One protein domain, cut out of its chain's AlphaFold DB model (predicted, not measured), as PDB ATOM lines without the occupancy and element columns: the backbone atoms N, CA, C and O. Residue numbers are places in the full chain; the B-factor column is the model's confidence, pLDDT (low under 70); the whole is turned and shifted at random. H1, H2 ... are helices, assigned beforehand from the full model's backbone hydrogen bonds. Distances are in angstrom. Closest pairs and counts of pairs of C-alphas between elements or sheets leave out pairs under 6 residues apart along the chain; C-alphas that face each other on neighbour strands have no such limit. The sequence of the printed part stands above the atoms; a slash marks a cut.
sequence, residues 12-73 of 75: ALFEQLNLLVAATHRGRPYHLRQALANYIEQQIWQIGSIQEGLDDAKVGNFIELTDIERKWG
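Overview. This is residues 12 to 73 of the 75 residues of the protein "Transcriptional regulator" of Pseudomonas syringae (UniProt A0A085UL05). H2 and H3 follow each other end to end as one long rod with no core, H1 set crosswise at its first end and short H4 off the other beyond a strand-less link. The printed part has 62 residues, with four named helices in the order H1, H2, H3, H4 and no named strand: all helix. It is extended, with a radius of gyration of the C-alphas of 20.6 A and spans of 55 by 27 by 18 A.

Along the chain. Find C-alpha 12 at (-34.932, 25.505, 6.182); from there H1, residues 12 to 24, runs 18.7 A. H2, residues 28 to 43, runs 22.3 A, and H3, residues 45 to 58, runs 20.2 A. H4, residues 65 to 72, ends at C-alpha 72, (-27.144, 7.234, -28.958).

Arrangement. Look at residues 17 to 21 of H1 and 28 to 31 of H2, where alone these helices touch; the closest C-alphas, of Val 21 and Arg 28, are 6.2 A apart. Their lines are only just about perpendicular, at 70.4 degrees. H2 and H3 meet only through their link; H3 and H4 are apart. In H1, H2, H3 and H4 every O i to N i+4 pair is within hydrogen-bond range.

Size, cuts and confidence. The C-alphas farthest apart, of Ala 22 and Gly 60, are 55.3 A apart. The printed part has no cut, no link is long, and no printed residue is under 70 in pLDDT.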
ATOM      1  N   ALA A  12     -34.643  26.936   6.148       97.62
ATOM      2  CA  ALA A  12     -34.932  25.505   6.182       97.62
ATOM      3  C   ALA A  12     -33.660  24.674   5.961       97.62
ATOM      4  O   ALA A  12     -33.441  23.674   6.649       97.62
ATOM      5  N   LEU A  13     -32.780  25.114   5.055       96.00
ATOM      6  CA  LEU A  13     -31.480  24.477   4.842       96.00
ATOM      7  C   LEU A  13     -30.581  24.589   6.085       96.00
ATOM      8  O   LEU A  13     -29.876  23.638   6.431       96.00
ATOM      9  N   PHE A  14     -30.633  25.724   6.785       96.50
ATOM     10  CA  PHE A  14     -29.889  25.926   8.028       96.50
ATOM     11  C   PHE A  14     -30.322  24.951   9.129       96.50
ATOM     12  O   PHE A  14     -29.469  24.364   9.800       96.50
ATOM     13  N   GLU A  15     -31.626  24.713   9.274       98.00
ATOM     14  CA  GLU A  15     -32.132  23.742  10.246       98.00
ATOM     15  C   GLU A  15     -31.748  22.301   9.895       98.00
ATOM     16  O   GLU A  15     -31.308  21.551  10.769       98.00
ATOM     17  N   GLN A  16     -31.789  21.918   8.616       97.62
ATOM     18  CA  GLN A  16     -31.306  20.598   8.186       97.62
ATOM     19  C   GLN A  16     -29.817  20.397   8.505       97.62
ATOM     20  O   GLN A  16     -29.415  19.336   8.990       97.62
ATOM     21  N   LEU A  17     -28.990  21.428   8.306       97.00
ATOM     22  CA  LEU A  17     -27.580  21.390   8.688       97.00
ATOM     23  C   LEU A  17     -27.404  21.235  10.209       97.00
ATOM     24  O   LEU A  17     -26.524  20.494  10.649       97.00
ATOM     25  N   ASN A  18     -28.232  21.895  11.022       97.44
ATOM     26  CA  ASN A  18     -28.185  21.759  12.481       97.44
ATOM     27  C   ASN A  18     -28.528  20.337  12.944       97.44
ATOM     28  O   ASN A  18     -27.867  19.825  13.849       97.44
ATOM     29  N   LEU A  19     -29.491  19.674  12.297       97.94
ATOM     30  CA  LEU A  19     -29.809  18.270  12.573       97.94
ATOM     31  C   LEU A  19     -28.611  17.353  12.289       97.94
ATOM     32  O   LEU A  19     -28.276  16.510  13.120       97.94
ATOM     33  N   LEU A  20     -27.910  17.560  11.168       97.25
ATOM     34  CA  LEU A  20     -26.689  16.809  10.851       97.25
ATOM     35  C   LEU A  20     -25.591  17.035  11.889       97.25
ATOM     36  O   LEU A  20     -24.922  16.089  12.306       97.25
ATOM     37  N   VAL A  21     -25.403  18.276  12.335       98.25
ATOM     38  CA  VAL A  21     -24.430  18.608  13.383       98.25
ATOM     39  C   VAL A  21     -24.754  17.876  14.683       98.25
ATOM     40  O   VAL A  21     -23.858  17.274  15.276       98.25
ATOM     41  N   ALA A  22     -26.022  17.894  15.098       98.12
ATOM     42  CA  ALA A  22     -26.475  17.237  16.319       98.12
ATOM     43  C   ALA A  22     -26.300  15.713  16.250       98.12
ATOM     44  O   ALA A  22     -25.744  15.124  17.173       98.12
ATOM     45  N   ALA A  23     -26.706  15.089  15.140       98.25
ATOM     46  CA  ALA A  23     -26.675  13.636  14.978       98.25
ATOM     47  C   ALA A  23     -25.258  13.059  14.822       98.25
ATOM     48  O   ALA A  23     -25.007  11.917  15.191       98.25
ATOM     49  N   THR A  24     -24.325  13.827  14.253       97.31
ATOM     50  CA  THR A  24     -22.967  13.340  13.936       97.31
ATOM     51  C   THR A  24     -21.895  13.824  14.909       97.31
ATOM     52  O   THR A  24     -20.743  13.405  14.800       97.31
ATOM     53  N   HIS A  25     -22.235  14.743  15.820       96.31
ATOM     54  CA  HIS A  25     -21.288  15.449  16.693       96.31
ATOM     55  C   HIS A  25     -20.126  16.119  15.930       96.31
ATOM     56  O   HIS A  25     -19.032  16.321  16.463       96.31
ATOM     57  N   ARG A  26     -20.349  16.484  14.661       97.19
ATOM     58  CA  ARG A  26     -19.400  17.231  13.826       97.19
ATOM     59  C   ARG A  26     -19.917  18.644  13.603       97.19
ATOM     60  O   ARG A  26     -21.078  18.840  13.271       97.19
ATOM     61  N   GLY A  27     -19.047  19.642  13.751       97.31
ATOM     62  CA  GLY A  27     -19.434  21.045  13.580       97.31
ATOM     63  C   GLY A  27     -19.844  21.397  12.144       97.31
ATOM     64  O   GLY A  27     -19.398  20.764  11.189       97.31
ATOM     65  N   ARG A  28     -20.621  22.476  11.977       95.25
ATOM     66  CA  ARG A  28     -21.059  22.991  10.659       95.25
ATOM     67  C   ARG A  28     -19.924  23.103   9.627       95.25
ATOM     68  O   ARG A  28     -20.133  22.668   8.498       95.25
ATOM     69  N   PRO A  29     -18.709  23.591   9.973       94.25
ATOM     70  CA  PRO A  29     -17.622  23.682   8.999       94.25
ATOM     71  C   PRO A  29     -17.181  22.329   8.429       94.25
ATOM     72  O   PRO A  29     -16.706  22.284   7.300       94.25
ATOM     73  N   TYR A  30     -17.313  21.236   9.187       96.50
ATOM     74  CA  TYR A  30     -17.005  19.894   8.690       96.50
ATOM     75  C   TYR A  30     -17.978  19.499   7.575       96.50
ATOM     76  O   TYR A  30     -17.542  19.193   6.469       96.50
ATOM     77  N   HIS A  31     -19.283  19.599   7.843       96.56
ATOM     78  CA  HIS A  31     -20.335  19.259   6.880       96.56
ATOM     79  C   HIS A  31     -20.290  20.143   5.638       96.56
ATOM     80  O   HIS A  31     -20.375  19.635   4.527       96.56
ATOM     81  N   LEU A  32     -20.079  21.450   5.813       95.19
ATOM     82  CA  LEU A  32     -19.968  22.385   4.694       95.19
ATOM     83  C   LEU A  32     -18.752  22.087   3.813       95.19
ATOM     84  O   LEU A  32     -18.873  22.107   2.593       95.19
ATOM     85  N   ARG A  33     -17.591  21.767   4.405       95.06
ATOM     86  CA  ARG A  33     -16.410  21.365   3.625       95.06
ATOM     87  C   ARG A  33     -16.637  20.054   2.889       95.06
ATOM     88  O   ARG A  33     -16.258  19.962   1.731       95.06
ATOM     89  N   GLN A  34     -17.248  19.069   3.543       96.38
ATOM     90  CA  GLN A  34     -17.540  17.779   2.924       96.38
ATOM     91  C   GLN A  34     -18.516  17.943   1.750       96.38
ATOM     92  O   GLN A  34     -18.249  17.457   0.659       96.38
ATOM     93  N   ALA A  35     -19.612  18.682   1.946       95.62
ATOM     94  CA  ALA A  35     -20.588  18.950   0.895       95.62
ATOM     95  C   ALA A  35     -19.965  19.710  -0.284       95.62
ATOM     96  O   ALA A  35     -20.174  19.334  -1.434       95.62
ATOM     97  N   LEU A  36     -19.161  20.741  -0.003       95.44
ATOM     98  CA  LEU A  36     -18.486  21.517  -1.040       95.44
ATOM     99  C   LEU A  36     -17.453  20.681  -1.805       95.44
ATOM    100  O   LEU A  36     -17.408  20.764  -3.027       95.44
ATOM    101  N   ALA A  37     -16.649  19.874  -1.108       96.69
ATOM    102  CA  ALA A  37     -15.673  18.989  -1.739       96.69
ATOM    103  C   ALA A  37     -16.361  17.997  -2.683       96.69
ATOM    104  O   ALA A  37     -15.982  17.911  -3.847       96.69
ATOM    105  N   ASN A  38     -17.429  17.346  -2.213       97.62
ATOM    106  CA  ASN A  38     -18.197  16.399  -3.018       97.62
ATOM    107  C   ASN A  38     -18.852  17.077  -4.231       97.62
ATOM    108  O   ASN A  38     -18.849  16.521  -5.324       97.62
ATOM    109  N   TYR A  39     -19.407  18.281  -4.058       96.75
ATOM    110  CA  TYR A  39     -19.988  19.037  -5.168       96.75
ATOM    111  C   TYR A  39     -18.927  19.383  -6.216       96.75
ATOM    112  O   TYR A  39     -19.128  19.134  -7.400       96.75
ATOM    113  N   ILE A  40     -17.779  19.916  -5.790       96.69
ATOM    114  CA  ILE A  40     -16.695  20.271  -6.709       96.69
ATOM    115  C   ILE A  40     -16.205  19.029  -7.452       96.69
ATOM    116  O   ILE A  40     -16.142  19.059  -8.674       96.69
ATOM    117  N   GLU A  41     -15.920  17.934  -6.749       96.19
ATOM    118  CA  GLU A  41     -15.478  16.677  -7.364       96.19
ATOM    119  C   GLU A  41     -16.452  16.194  -8.451       96.19
ATOM    120  O   GLU A  41     -16.032  15.826  -9.546       96.19
ATOM    121  N   GLN A  42     -17.761  16.278  -8.195       96.25
ATOM    122  CA  GLN A  42     -18.793  15.852  -9.143       96.25
ATOM    123  C   GLN A  42     -18.992  16.792 -10.334       96.25
ATOM    124  O   GLN A  42     -19.510  16.351 -11.358       96.25
ATOM    125  N   GLN A  43     -18.662  18.078 -10.211       96.62
ATOM    126  CA  GLN A  43     -18.989  19.082 -11.232       96.62
ATOM    127  C   GLN A  43     -17.766  19.581 -12.005       96.62
ATOM    128  O   GLN A  43     -17.913  20.069 -13.123       96.62
ATOM    129  N   ILE A  44     -16.556  19.446 -11.451       95.75
ATOM    130  CA  ILE A  44     -15.347  20.050 -12.028       95.75
ATOM    131  C   ILE A  44     -15.028  19.521 -13.430       95.75
ATOM    132  O   ILE A  44     -14.483  20.260 -14.250       95.75
ATOM    133  N   TRP A  45     -15.415  18.276 -13.735       94.25
ATOM    134  CA  TRP A  45     -15.184  17.656 -15.042       94.25
ATOM    135  C   TRP A  45     -15.776  18.477 -16.196       94.25
ATOM    136  O   TRP A  45     -15.179  18.526 -17.266       94.25
ATOM    137  N   GLN A  46     -16.894  19.179 -15.968       95.25
ATOM    138  CA  GLN A  46     -17.571  19.969 -17.001       95.25
ATOM    139  C   GLN A  46     -16.661  21.059 -17.557       95.25
ATOM    140  O   GLN A  46     -16.660  21.309 -18.756       95.25
ATOM    141  N   ILE A  47     -15.848  21.677 -16.698       93.94
ATOM    142  CA  ILE A  47     -14.903  22.717 -17.114       93.94
ATOM    143  C   ILE A  47     -13.873  22.126 -18.080       93.94
ATOM    144  O   ILE A  47     -13.596  22.723 -19.118       93.94
ATOM    145  N   GLY A  48     -13.346  20.939 -17.757       92.25
ATOM    146  CA  GLY A  48     -12.405  20.218 -18.613       92.25
ATOM    147  C   GLY A  48     -13.018  19.863 -19.964       92.25
ATOM    148  O   GLY A  48     -12.449  20.207 -20.993       92.25
ATOM    149  N   SER A  49     -14.212  19.267 -19.964       94.12
ATOM    150  CA  SER A  49     -14.902  18.874 -21.199       94.12
ATOM    151  C   SER A  49     -15.291  20.064 -22.078       94.12
ATOM    152  O   SER A  49     -15.223  19.970 -23.301       94.12
ATOM    153  N   ILE A  50     -15.678  21.199 -21.486       94.81
ATOM    154  CA  ILE A  50     -15.941  22.428 -22.245       94.81
ATOM    155  C   ILE A  50     -14.655  22.921 -22.907       94.81
ATOM    156  O   ILE A  50     -14.671  23.277 -24.083       94.81
ATOM    157  N   GLN A  51     -13.547  22.949 -22.167       95.81
ATOM    158  CA  GLN A  51     -12.274  23.424 -22.698       95.81
ATOM    159  C   GLN A  51     -11.756  22.520 -23.824       95.81
ATOM    160  O   GLN A  51     -11.346  23.031 -24.862       95.81
ATOM    161  N   GLU A  52     -11.853  21.201 -23.650       94.56
ATOM    162  CA  GLU A  52     -11.520  20.205 -24.673       94.56
ATOM    163  C   GLU A  52     -12.343  20.421 -25.948       94.56
ATOM    164  O   GLU A  52     -11.773  20.609 -27.020       94.56
ATOM    165  N   GLY A  53     -13.671  20.531 -25.829       93.44
ATOM    166  CA  GLY A  53     -14.538  20.779 -26.982       93.44
ATOM    167  C   GLY A  53     -14.252  22.110 -27.691       93.44
ATOM    168  O   GLY A  53     -14.345  22.193 -28.917       93.44
ATOM    169  N   LEU A  54     -13.871  23.159 -26.951       96.31
ATOM    170  CA  LEU A  54     -13.444  24.431 -27.544       96.31
ATOM    171  C   LEU A  54     -12.128  24.297 -28.316       96.31
ATOM    172  O   LEU A  54     -11.963  24.958 -29.341       96.31
ATOM    173  N   ASP A  55     -11.183  23.500 -27.824       96.69
ATOM    174  CA  ASP A  55      -9.890  23.305 -28.477       96.69
ATOM    175  C   ASP A  55     -10.012  22.411 -29.717       96.69
ATOM    176  O   ASP A  55      -9.464  22.763 -30.764       96.69
ATOM    177  N   ASP A  56     -10.834  21.362 -29.650       96.06
ATOM    178  CA  ASP A  56     -11.231  20.545 -30.800       96.06
ATOM    179  C   ASP A  56     -11.881  21.397 -31.898       96.06
ATOM    180  O   ASP A  56     -11.480  21.348 -33.065       96.06
ATOM    181  N   ALA A  57     -12.816  22.276 -31.524       94.25
ATOM    182  CA  ALA A  57     -13.482  23.158 -32.474       94.25
ATOM    183  C   ALA A  57     -12.516  24.128 -33.174       94.25
ATOM    184  O   ALA A  57     -12.672  24.404 -34.366       94.25
ATOM    185  N   LYS A  58     -11.495  24.636 -32.468       96.19
ATOM    186  CA  LYS A  58     -10.487  25.542 -33.053       96.19
ATOM    187  C   LYS A  58      -9.645  24.869 -34.133       96.19
ATOM    188  O   LYS A  58      -9.205  25.554 -35.053       96.19
ATOM    189  N   VAL A  59      -9.405  23.564 -34.017       97.31
ATOM    190  CA  VAL A  59      -8.634  22.789 -35.003       97.31
ATOM    191  C   VAL A  59      -9.523  22.078 -36.027       97.31
ATOM    192  O   VAL A  59      -9.012  21.371 -36.891       97.31
ATOM    193  N   GLY A  60     -10.843  22.286 -35.963       95.25
ATOM    194  CA  GLY A  60     -11.806  21.650 -36.859       95.25
ATOM    195  C   GLY A  60     -12.030  20.161 -36.578       95.25
ATOM    196  O   GLY A  60     -12.505  19.450 -37.461       95.25
ATOM    197  N   ASN A  61     -11.678  19.680 -35.382       94.81
ATOM    198  CA  ASN A  61     -11.890  18.300 -34.957       94.81
ATOM    199  C   ASN A  61     -13.343  18.119 -34.497       94.81
ATOM    200  O   ASN A  61     -13.665  18.257 -33.321       94.81
ATOM    201  N   PHE A  62     -14.236  17.856 -35.447       92.81
ATOM    202  CA  PHE A  62     -15.645  17.580 -35.181       92.81
ATOM    203  C   PHE A  62     -15.980  16.123 -35.501       92.81
ATOM    204  O   PHE A  62     -15.316  15.476 -36.309       92.81
ATOM    205  N   ILE A  63     -17.043  15.625 -34.877       91.75
ATOM    206  CA  ILE A  63     -17.671  14.352 -35.230       91.75
ATOM    207  C   ILE A  63     -18.908  14.627 -36.086       91.75
ATOM    208  O   ILE A  63     -19.642  15.586 -35.837       91.75
ATOM    209  N   GLU A  64     -19.139  13.783 -37.085       94.25
ATOM    210  CA  GLU A  64     -20.329  13.869 -37.924       94.25
ATOM    211  C   GLU A  64     -21.595  13.575 -37.110       94.25
ATOM    212  O   GLU A  64     -21.606  12.736 -36.203       94.25
ATOM    213  N   LEU A  65     -22.695  14.254 -37.450       91.69
ATOM    214  CA  LEU A  65     -23.967  14.096 -36.740       91.69
ATOM    215  C   LEU A  65     -24.466  12.642 -36.774       91.69
ATOM    216  O   LEU A  65     -24.949  12.136 -35.765       91.69
ATOM    217  N   THR A  66     -24.273  11.956 -37.898       95.12
ATOM    218  CA  THR A  66     -24.683  10.558 -38.091       95.12
ATOM    219  C   THR A  66     -23.971   9.598 -37.136       95.12
ATOM    220  O   THR A  66     -24.567   8.639 -36.648       95.12
ATOM    221  N   ASP A  67     -22.704   9.855 -36.805       94.38
ATOM    222  CA  ASP A  67     -21.959   9.031 -35.850       94.38
ATOM    223  C   ASP A  67     -22.429   9.264 -34.407       94.38
ATOM    224  O   ASP A  67     -22.420   8.343 -33.583       94.38
ATOM    225  N   ILE A  68     -22.901  10.476 -34.099       92.44
ATOM    226  CA  ILE A  68     -23.575  10.773 -32.832       92.44
ATOM    227  C   ILE A  68     -24.927  10.059 -32.769       92.44
ATOM    228  O   ILE A  68     -25.190   9.374 -31.782       92.44
ATOM    229  N   GLU A  69     -25.758  10.149 -33.806       94.88
ATOM    230  CA  GLU A  69     -27.059   9.466 -33.863       94.88
ATOM    231  C   GLU A  69     -26.908   7.955 -33.632       94.88
ATOM    232  O   GLU A  69     -27.609   7.388 -32.787       94.88
ATOM    233  N   ARG A  70     -25.892   7.335 -34.248       95.38
ATOM    234  CA  ARG A  70     -25.519   5.931 -34.019       95.38
ATOM    235  C   ARG A  70     -25.178   5.616 -32.580       95.38
ATOM    236  O   ARG A  70     -25.677   4.650 -32.006       95.38
ATOM    237  N   LYS A  71     -24.304   6.428 -31.985       93.38
ATOM    238  CA  LYS A  71     -23.827   6.231 -30.613       93.38
ATOM    239  C   LYS A  71     -24.973   6.250 -29.600       93.38
ATOM    240  O   LYS A  71     -24.901   5.544 -28.596       93.38
ATOM    241  N   TRP A  72     -26.002   7.056 -29.855       93.69
ATOM    242  CA  TRP A  72     -27.144   7.234 -28.958       93.69
ATOM    243  C   TRP A  72     -28.388   6.427 -29.361       93.69
ATOM    244  O   TRP A  72     -29.398   6.511 -28.666       93.69
ATOM    245  N   GLY A  73     -28.315   5.618 -30.425       91.81
ATOM    246  CA  GLY A  73     -29.418   4.760 -30.870       91.81
ATOM    247  C   GLY A  73     -30.615   5.539 -31.414       91.81
ATOM    248  O   GLY A  73     -31.755   5.167 -31.150       91.81
TER     249      GLY A  73